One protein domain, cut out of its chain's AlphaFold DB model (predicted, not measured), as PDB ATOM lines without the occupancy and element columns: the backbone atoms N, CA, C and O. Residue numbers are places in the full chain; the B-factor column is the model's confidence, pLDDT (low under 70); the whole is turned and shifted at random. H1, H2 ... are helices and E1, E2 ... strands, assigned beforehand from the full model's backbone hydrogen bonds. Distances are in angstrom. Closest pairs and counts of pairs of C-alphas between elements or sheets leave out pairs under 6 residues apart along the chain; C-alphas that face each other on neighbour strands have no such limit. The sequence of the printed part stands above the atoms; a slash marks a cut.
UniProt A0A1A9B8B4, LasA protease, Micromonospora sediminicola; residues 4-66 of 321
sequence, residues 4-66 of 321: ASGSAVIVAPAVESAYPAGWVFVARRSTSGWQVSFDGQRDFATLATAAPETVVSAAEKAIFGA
ATOM      1  N   ALA A   4     177.637 148.819 146.087       95.56
ATOM      2  CA  ALA A   4     178.110 147.455 145.887       95.56
ATOM      3  C   ALA A   4     176.933 146.474 145.948       95.56
ATOM      4  O   ALA A   4     175.918 146.758 146.580       95.56
ATOM      5  N   SER A   5     177.083 145.322 145.307       96.44
ATOM      6  CA  SER A   5     176.121 144.221 145.318       96.44
ATOM      7  C   SER A   5     176.872 142.891 145.264       96.44
ATOM      8  O   SER A   5     178.030 142.833 144.836       96.44
ATOM      9  N   GLY A   6     176.229 141.821 145.715       95.25
ATOM     10  CA  GLY A   6     176.803 140.483 145.642       95.25
ATOM     11  C   GLY A   6     176.048 139.472 146.483       95.25
ATOM     12  O   GLY A   6     174.918 139.715 146.898       95.25
ATOM     13  N   SER A   7     176.693 138.343 146.751       95.50
ATOM     14  CA  SER A   7     176.200 137.310 147.656       95.50
ATOM     15  C   SER A   7     176.961 137.315 148.985       95.50
ATOM     16  O   SER A   7     178.123 137.712 149.061       95.50
ATOM     17  N   ALA A   8     176.295 136.872 150.047       95.00
ATOM     18  CA  ALA A   8     176.883 136.631 151.357       95.00
ATOM     19  C   ALA A   8     176.477 135.239 151.838       95.00
ATOM     20  O   ALA A   8     175.308 134.870 151.729       95.00
ATOM     21  N   VAL A   9     177.431 134.477 152.376       95.62
ATOM     22  CA  VAL A   9     177.204 133.106 152.843       95.62
ATOM     23  C   VAL A   9     177.802 132.905 154.224       95.62
ATOM     24  O   VAL A   9     178.939 133.288 154.488       95.62
ATOM     25  N   ILE A  10     177.026 132.260 155.089       94.75
ATOM     26  CA  ILE A  10     177.506 131.641 156.317       94.75
ATOM     27  C   ILE A  10     177.700 130.162 156.001       94.75
ATOM     28  O   ILE A  10     176.733 129.450 155.726       94.75
ATOM     29  N   VAL A  11     178.958 129.726 156.006       94.62
ATOM     30  CA  VAL A  11     179.310 128.315 155.826       94.62
ATOM     31  C   VAL A  11     178.957 127.513 157.075       94.62
ATOM     32  O   VAL A  11     178.954 128.040 158.188       94.62
ATOM     33  N   ALA A  12     178.705 126.227 156.885       94.44
ATOM     34  CA  ALA A  12     178.479 125.265 157.947       94.44
ATOM     35  C   ALA A  12     179.510 124.123 157.871       94.44
ATOM     36  O   ALA A  12     180.183 123.960 156.848       94.44
ATOM     37  N   PRO A  13     179.681 123.329 158.944       93.31
ATOM     38  CA  PRO A  13     180.509 122.130 158.894       93.31
ATOM     39  C   PRO A  13     180.024 121.141 157.823       93.31
ATOM     40  O   PRO A  13     178.824 121.003 157.593       93.31
ATOM     41  N   ALA A  14     180.956 120.417 157.200       91.56
ATOM     42  CA  ALA A  14     180.662 119.371 156.216       91.56
ATOM     43  C   ALA A  14     180.197 118.072 156.902       91.56
ATOM     44  O   ALA A  14     180.874 117.045 156.865       91.56
ATOM     45  N   VAL A  15     179.068 118.157 157.603       87.81
ATOM     46  CA  VAL A  15     178.381 117.037 158.247       87.81
ATOM     47  C   VAL A  15     176.897 117.096 157.909       87.81
ATOM     48  O   VAL A  15     176.337 118.164 157.647       87.81
ATOM     49  N   GLU A  16     176.249 115.936 157.921       83.75
ATOM     50  CA  GLU A  16     174.813 115.829 157.682       83.75
ATOM     51  C   GLU A  16     174.018 116.759 158.618       83.75
ATOM     52  O   GLU A  16     174.366 116.942 159.783       83.75
ATOM     53  N   SER A  17     172.937 117.353 158.104       81.62
ATOM     54  CA  SER A  17     172.070 118.308 158.823       81.62
ATOM     55  C   SER A  17     172.681 119.680 159.163       81.62
ATOM     56  O   SER A  17     171.964 120.542 159.671       81.62
ATOM     57  N   ALA A  18     173.952 119.955 158.848       89.81
ATOM     58  CA  ALA A  18     174.579 121.261 159.078       89.81
ATOM     59  C   ALA A  18     174.721 122.065 157.775       89.81
ATOM     60  O   ALA A  18     175.758 122.011 157.127       89.81
ATOM     61  N   TYR A  19     173.696 122.820 157.381       90.38
ATOM     62  CA  TYR A  19     173.645 123.450 156.055       90.38
ATOM     63  C   TYR A  19     173.995 124.943 156.065       90.38
ATOM     64  O   TYR A  19     173.731 125.633 157.053       90.38
ATOM     65  N   PRO A  20     174.570 125.464 154.964       94.00
ATOM     66  CA  PRO A  20     174.868 126.883 154.844       94.00
ATOM     67  C   PRO A  20     173.603 127.738 154.754       94.00
ATOM     68  O   PRO A  20     172.534 127.291 154.325       94.00
ATOM     69  N   ALA A  21     173.775 129.019 155.076       93.94
ATOM     70  CA  ALA A  21     172.790 130.065 154.831       93.94
ATOM     71  C   ALA A  21     173.368 131.112 153.872       93.94
ATOM     72  O   ALA A  21     174.547 131.454 153.963       93.94
ATOM     73  N   GLY A  22     172.549 131.613 152.948       95.12
ATOM     74  CA  GLY A  22     173.008 132.477 151.866       95.12
ATOM     75  C   GLY A  22     171.976 133.514 151.441       95.12
ATOM     76  O   GLY A  22     170.777 133.220 151.357       95.12
ATOM     77  N   TRP A  23     172.478 134.711 151.147       96.31
ATOM     78  CA  TRP A  23     171.715 135.907 150.795       96.31
ATOM     79  C   TRP A  23     172.348 136.634 149.613       96.31
ATOM     80  O   TRP A  23     173.552 136.519 149.371       96.31
ATOM     81  N   VAL A  24     171.547 137.442 148.926       97.00
ATOM     82  CA  VAL A  24     172.018 138.500 148.024       97.00
ATOM     83  C   VAL A  24     171.934 139.826 148.772       97.00
ATOM     84  O   VAL A  24     170.994 140.054 149.525       97.00
ATOM     85  N   PHE A  25     172.905 140.716 148.586       96.94
ATOM     86  CA  PHE A  25     172.920 142.023 149.234       96.94
ATOM     87  C   PHE A  25     173.101 143.166 148.238       96.94
ATOM     88  O   PHE A  25     173.745 143.026 147.199       96.94
ATOM     89  N   VAL A  26     172.578 144.333 148.616       97.06
ATOM     90  CA  VAL A  26     172.907 145.627 148.014       97.06
ATOM     91  C   VAL A  26     173.361 146.565 149.123       97.06
ATOM     92  O   VAL A  26     172.765 146.631 150.199       97.06
ATOM     93  N   ALA A  27     174.439 147.298 148.866       96.50
ATOM     94  CA  ALA A  27     175.048 148.214 149.809       96.50
ATOM     95  C   ALA A  27     175.272 149.590 149.182       96.50
ATOM     96  O   ALA A  27     175.748 149.706 148.054       96.50
ATOM     97  N   ARG A  28     174.995 150.654 149.937       95.69
ATOM     98  CA  ARG A  28     175.256 152.044 149.545       95.69
ATOM     99  C   ARG A  28     176.085 152.743 150.616       95.69
ATOM    100  O   ARG A  28     175.773 152.681 151.802       95.69
ATOM    101  N   ARG A  29     177.125 153.458 150.194       94.62
ATOM    102  CA  ARG A  29     177.952 154.284 151.078       94.62
ATOM    103  C   ARG A  29     177.220 155.585 151.417       94.62
ATOM    104  O   ARG A  29     176.909 156.370 150.519       94.62
ATOM    105  N   SER A  30     176.976 155.804 152.704       87.88
ATOM    106  CA  SER A  30     176.462 157.036 153.303       87.88
ATOM    107  C   SER A  30     177.592 157.823 153.990       87.88
ATOM    108  O   SER A  30     178.764 157.436 153.947       87.88
ATOM    109  N   THR A  31     177.248 158.943 154.630       87.81
ATOM    110  CA  THR A  31     178.165 159.723 155.479       87.81
ATOM    111  C   THR A  31     178.540 159.006 156.779       87.81
ATOM    112  O   THR A  31     179.586 159.305 157.344       87.81
ATOM    113  N   SER A  32     177.722 158.053 157.238       88.31
ATOM    114  CA  SER A  32     177.916 157.290 158.478       88.31
ATOM    115  C   SER A  32     178.507 155.890 158.266       88.31
ATOM    116  O   SER A  32     178.724 155.172 159.237       88.31
ATOM    117  N   GLY A  33     178.779 155.487 157.019       92.69
ATOM    118  CA  GLY A  33     179.348 154.179 156.693       92.69
ATOM    119  C   GLY A  33     178.638 153.502 155.526       92.69
ATOM    120  O   GLY A  33     178.131 154.163 154.623       92.69
ATOM    121  N   TRP A  34     178.631 152.171 155.510       94.06
ATOM    122  CA  TRP A  34     177.868 151.396 154.534       94.06
ATOM    123  C   TRP A  34     176.496 151.045 155.099       94.06
ATOM    124  O   TRP A  34     176.396 150.425 156.155       94.06
ATOM    125  N   GLN A  35     175.442 151.409 154.375       94.06
ATOM    126  CA  GLN A  35     174.114 150.845 154.567       94.06
ATOM    127  C   GLN A  35     174.025 149.585 153.707       94.06
ATOM    128  O   GLN A  35     174.159 149.684 152.489       94.06
ATOM    129  N   VAL A  36     173.820 148.425 154.326       95.25
ATOM    130  CA  VAL A  36     173.702 147.125 153.646       95.25
ATOM    131  C   VAL A  36     172.299 146.586 153.875       95.25
ATOM    132  O   VAL A  36     171.798 146.652 154.997       95.25
ATOM    133  N   SER A  37     171.678 146.045 152.831       96.12
ATOM    134  CA  SER A  37     170.432 145.300 152.949       96.12
ATOM    135  C   SER A  37     170.510 143.990 152.178       96.12
ATOM    136  O   SER A  37     171.104 143.943 151.102       96.12
ATOM    137  N   PHE A  38     169.917 142.944 152.746       95.88
ATOM    138  CA  PHE A  38     169.843 141.595 152.185       95.88
ATOM    139  C   PHE A  38     168.458 141.312 151.601       95.88
ATOM    140  O   PHE A  38     167.467 141.886 152.063       95.88
ATOM    141  N   ASP A  39     168.379 140.408 150.626       92.31
ATOM    142  CA  ASP A  39     167.107 139.859 150.160       92.31
ATOM    143  C   ASP A  39     166.273 139.360 151.357       92.31
ATOM    144  O   ASP A  39     166.775 138.763 152.310       92.31
ATOM    145  N   GLY A  40     164.989 139.719 151.369       87.94
ATOM    146  CA  GLY A  40     164.064 139.501 152.489       87.94
ATOM    147  C   GLY A  40     163.907 140.694 153.433       87.94
ATOM    148  O   GLY A  40     162.926 140.764 154.173       87.94
ATOM    149  N   GLN A  41     164.817 141.669 153.399       92.81
ATOM    150  CA  GLN A  41     164.689 142.886 154.202       92.81
ATOM    151  C   GLN A  41     163.872 143.968 153.483       92.81
ATOM    152  O   GLN A  41     163.897 144.091 152.260       92.81
ATOM    153  N   ARG A  42     163.161 144.797 154.261       88.12
ATOM    154  CA  ARG A  42     162.224 145.813 153.738       88.12
ATOM    155  C   ARG A  42     162.871 146.829 152.795       88.12
ATOM    156  O   ARG A  42     162.233 147.253 151.838       88.12
ATOM    157  N   ASP A  43     164.125 147.191 153.047       91.75
ATOM    158  CA  ASP A  43     164.820 148.242 152.296       91.75
ATOM    159  C   ASP A  43     165.534 147.716 151.043       91.75
ATOM    160  O   ASP A  43     166.007 148.513 150.228       91.75
ATOM    161  N   PHE A  44     165.601 146.393 150.857       94.19
ATOM    162  CA  PHE A  44     166.385 145.768 149.794       94.19
ATOM    163  C   PHE A  44     165.944 146.224 148.404       94.19
ATOM    164  O   PHE A  44     166.763 146.710 147.628       94.19
ATOM    165  N   ALA A  45     164.646 146.134 148.103       93.19
ATOM    166  CA  ALA A  45     164.110 146.517 146.796       93.19
ATOM    167  C   ALA A  45     164.347 148.008 146.494       93.19
ATOM    168  O   ALA A  45     164.736 148.372 145.383       93.19
ATOM    169  N   THR A  46     164.182 148.873 147.497       94.25
ATOM    170  CA  THR A  46     164.440 150.315 147.381       94.25
ATOM    171  C   THR A  46     165.916 150.596 147.098       94.25
ATOM    172  O   THR A  46     166.241 151.384 146.211       94.25
ATOM    173  N   LEU A  47     166.831 149.935 147.812       95.12
ATOM    174  CA  LEU A  47     168.269 150.092 147.586       95.12
ATOM    175  C   LEU A  47     168.704 149.532 146.227       95.12
ATOM    176  O   LEU A  47     169.480 150.179 145.527       95.12
ATOM    177  N   ALA A  48     168.179 148.372 145.833       95.56
ATOM    178  CA  ALA A  48     168.478 147.726 144.559       95.56
ATOM    179  C   ALA A  48     168.022 148.567 143.359       95.56
ATOM    180  O   ALA A  48     168.787 148.793 142.422       95.56
ATOM    181  N   THR A  49     166.793 149.086 143.394       95.12
ATOM    182  CA  THR A  49     166.245 149.914 142.307       95.12
ATOM    183  C   THR A  49     166.970 151.257 142.170       95.12
ATOM    184  O   THR A  49     167.173 151.729 141.049       95.12
ATOM    185  N   ALA A  50     167.436 151.833 143.284       95.00
ATOM    186  CA  ALA A  50     168.207 153.077 143.307       95.00
ATOM    187  C   ALA A  50     169.691 152.918 142.911       95.00
ATOM    188  O   ALA A  50     170.361 153.921 142.644       95.00
ATOM    189  N   ALA A  51     170.234 151.698 142.895       96.38
ATOM    190  CA  ALA A  51     171.627 151.446 142.535       96.38
ATOM    191  C   ALA A  51     171.905 151.752 141.043       96.38
ATOM    192  O   ALA A  51     171.021 151.581 140.204       96.38
ATOM    193  N   PRO A  52     173.121 152.181 140.656       96.31
ATOM    194  CA  PRO A  52     173.510 152.279 139.247       96.31
ATOM    195  C   PRO A  52     173.438 150.919 138.538       96.31
ATOM    196  O   PRO A  52     173.759 149.894 139.137       96.31
ATOM    197  N   GLU A  53     173.090 150.906 137.246       96.12
ATOM    198  CA  GLU A  53     172.982 149.656 136.466       96.12
ATOM    199  C   GLU A  53     174.307 148.912 136.280       96.12
ATOM    200  O   GLU A  53     174.318 147.712 136.032       96.12
ATOM    201  N   THR A  54     175.429 149.604 136.475       94.69
ATOM    202  CA  THR A  54     176.765 148.999 136.514       94.69
ATOM    203  C   THR A  54     177.014 148.154 137.769       94.69
ATOM    204  O   THR A  54     178.046 147.497 137.847       94.69
ATOM    205  N   VAL A  55     176.129 148.220 138.770       95.75
ATOM    206  CA  VAL A  55     176.221 147.465 140.034       95.75
ATOM    207  C   VAL A  55     175.033 146.522 140.203       95.75
ATOM    208  O   VAL A  55     175.215 145.380 140.600       95.75
ATOM    209  N   VAL A  56     173.820 146.989 139.909       97.06
ATOM    210  CA  VAL A  56     172.610 146.155 139.898       97.06
ATOM    211  C   VAL A  56     171.980 146.310 138.527       97.06
ATOM    212  O   VAL A  56     171.412 147.359 138.227       97.06
ATOM    213  N   SER A  57     172.115 145.295 137.683       96.88
ATOM    214  CA  SER A  57     171.674 145.330 136.290       96.88
ATOM    215  C   SER A  57     170.173 145.609 136.155       96.88
ATOM    216  O   SER A  57     169.383 145.385 137.075       96.88
ATOM    217  N   ALA A  58     169.745 146.056 134.971       96.44
ATOM    218  CA  ALA A  58     168.325 146.263 134.682       96.44
ATOM    219  C   ALA A  58     167.477 144.997 134.935       96.44
ATOM    220  O   ALA A  58     166.350 145.093 135.422       96.44
ATOM    221  N   ALA A  59     168.032 143.809 134.666       95.88
ATOM    222  CA  ALA A  59     167.366 142.532 134.915       95.88
ATOM    223  C   ALA A  59     167.205 142.232 136.413       95.88
ATOM    224  O   ALA A  59     166.119 141.852 136.851       95.88
ATOM    225  N   GLU A  60     168.252 142.456 137.211       96.69
ATOM    226  CA  GLU A  60     168.175 142.344 138.671       96.69
ATOM    227  C   GLU A  60     167.135 143.310 139.240       96.69
ATOM    228  O   GLU A  60     166.271 142.903 140.012       96.69
ATOM    229  N   LYS A  61     167.143 144.576 138.803       96.00
ATOM    230  CA  LYS A  61     166.157 145.577 139.240       96.00
ATOM    231  C   LYS A  61     164.725 145.170 138.915       96.00
ATOM    232  O   LYS A  61     163.847 145.351 139.757       96.00
ATOM    233  N   ALA A  62     164.489 144.623 137.723       94.19
ATOM    234  CA  ALA A  62     163.169 144.151 137.319       94.19
ATOM    235  C   ALA A  62     162.661 143.031 138.241       94.19
ATOM    236  O   ALA A  62     161.487 143.025 138.599       94.19
ATOM    237  N   ILE A  63     163.542 142.120 138.664       93.44
ATOM    238  CA  ILE A  63     163.201 141.015 139.570       93.44
ATOM    239  C   ILE A  63     163.041 141.499 141.016       93.44
ATOM    240  O   ILE A  63     162.052 141.174 141.672       93.44
ATOM    241  N   PHE A  64     163.963 142.320 141.517       92.88
ATOM    242  CA  PHE A  64     163.953 142.802 142.902       92.88
ATOM    243  C   PHE A  64     162.845 143.814 143.188       92.88
ATOM    244  O   PHE A  64     162.333 143.855 144.305       92.88
ATOM    245  N   GLY A  65     162.461 144.609 142.188       87.31
ATOM    246  CA  GLY A  65     161.350 145.553 142.270       87.31
ATOM    247  C   GLY A  65     159.983 144.951 141.929       87.31
ATOM    248  O   GLY A  65     158.980 145.657 142.025       87.31
ATOM    249  N   ALA A  66     159.913 143.681 141.514       84.62
ATOM    250  CA  ALA A  66     158.654 143.057 141.124       84.62
ATOM    251  C   ALA A  66     157.688 142.930 142.310       84.62
ATOM    252  O   ALA A  66     158.079 142.615 143.437       84.62
TER     253      ALA A  66
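AT A GLANCE: This is residues 4 to 66 of the 321 residues of the protein "LasA protease" of Micromonospora sediminicola (UniProt A0A1A9B8B4). A strongly twisted meander, E1 - E2 - E3, each strand the antiparallel neighbour of the one before, has H1 over part of one face and H2 packed on H1, away from the sheet. Residues 13 to 18, between E1 and E2, stick out. The printed part has 63 residues, with three named strands, then two named helices: mixed class, loose, radius of gyration of the C-alphas 13.9 A, spans 40 by 29 by 21 A.

HOW THE PARTS SIT: E1, residues 4 to 10, and E2, residues 21 to 30, form a hairpin; N 8 and O 23, 2.8 A apart, are within hydrogen-bond range. E2 bends by 54 degrees at residue 24. E2 and E3, residues 33 to 38, form another hairpin, with N 28 and O 35 within range at 2.9 A. H1, residues 44 to 50, is on the sheet at a height of 8.8 A; its closest C-alphas to E2 are those of Ala 48 and Val 26, 6.0 A. H1 and H2, residues 58 to 64, touch, their closest C-alphas being those of Thr 49 and Lys 61, 5.3 A. In both, every O i to N i+4 pair is within range.

IN THESE COORDINATES: E1 spans 19.0 A from C-alpha 4 at (178.110, 147.455, 145.887), E2 27.3 A, E3 16.4 A; H1 and H2 span 9.9 A each, and H2 ends with C-alpha 64 at (163.953, 142.802, 142.902).

THE WHOLE: The farthest C-alphas, of Glu 16 and Thr 31, are 44.1 A apart. The printed part has no cut and no long link; no printed residue is under 70.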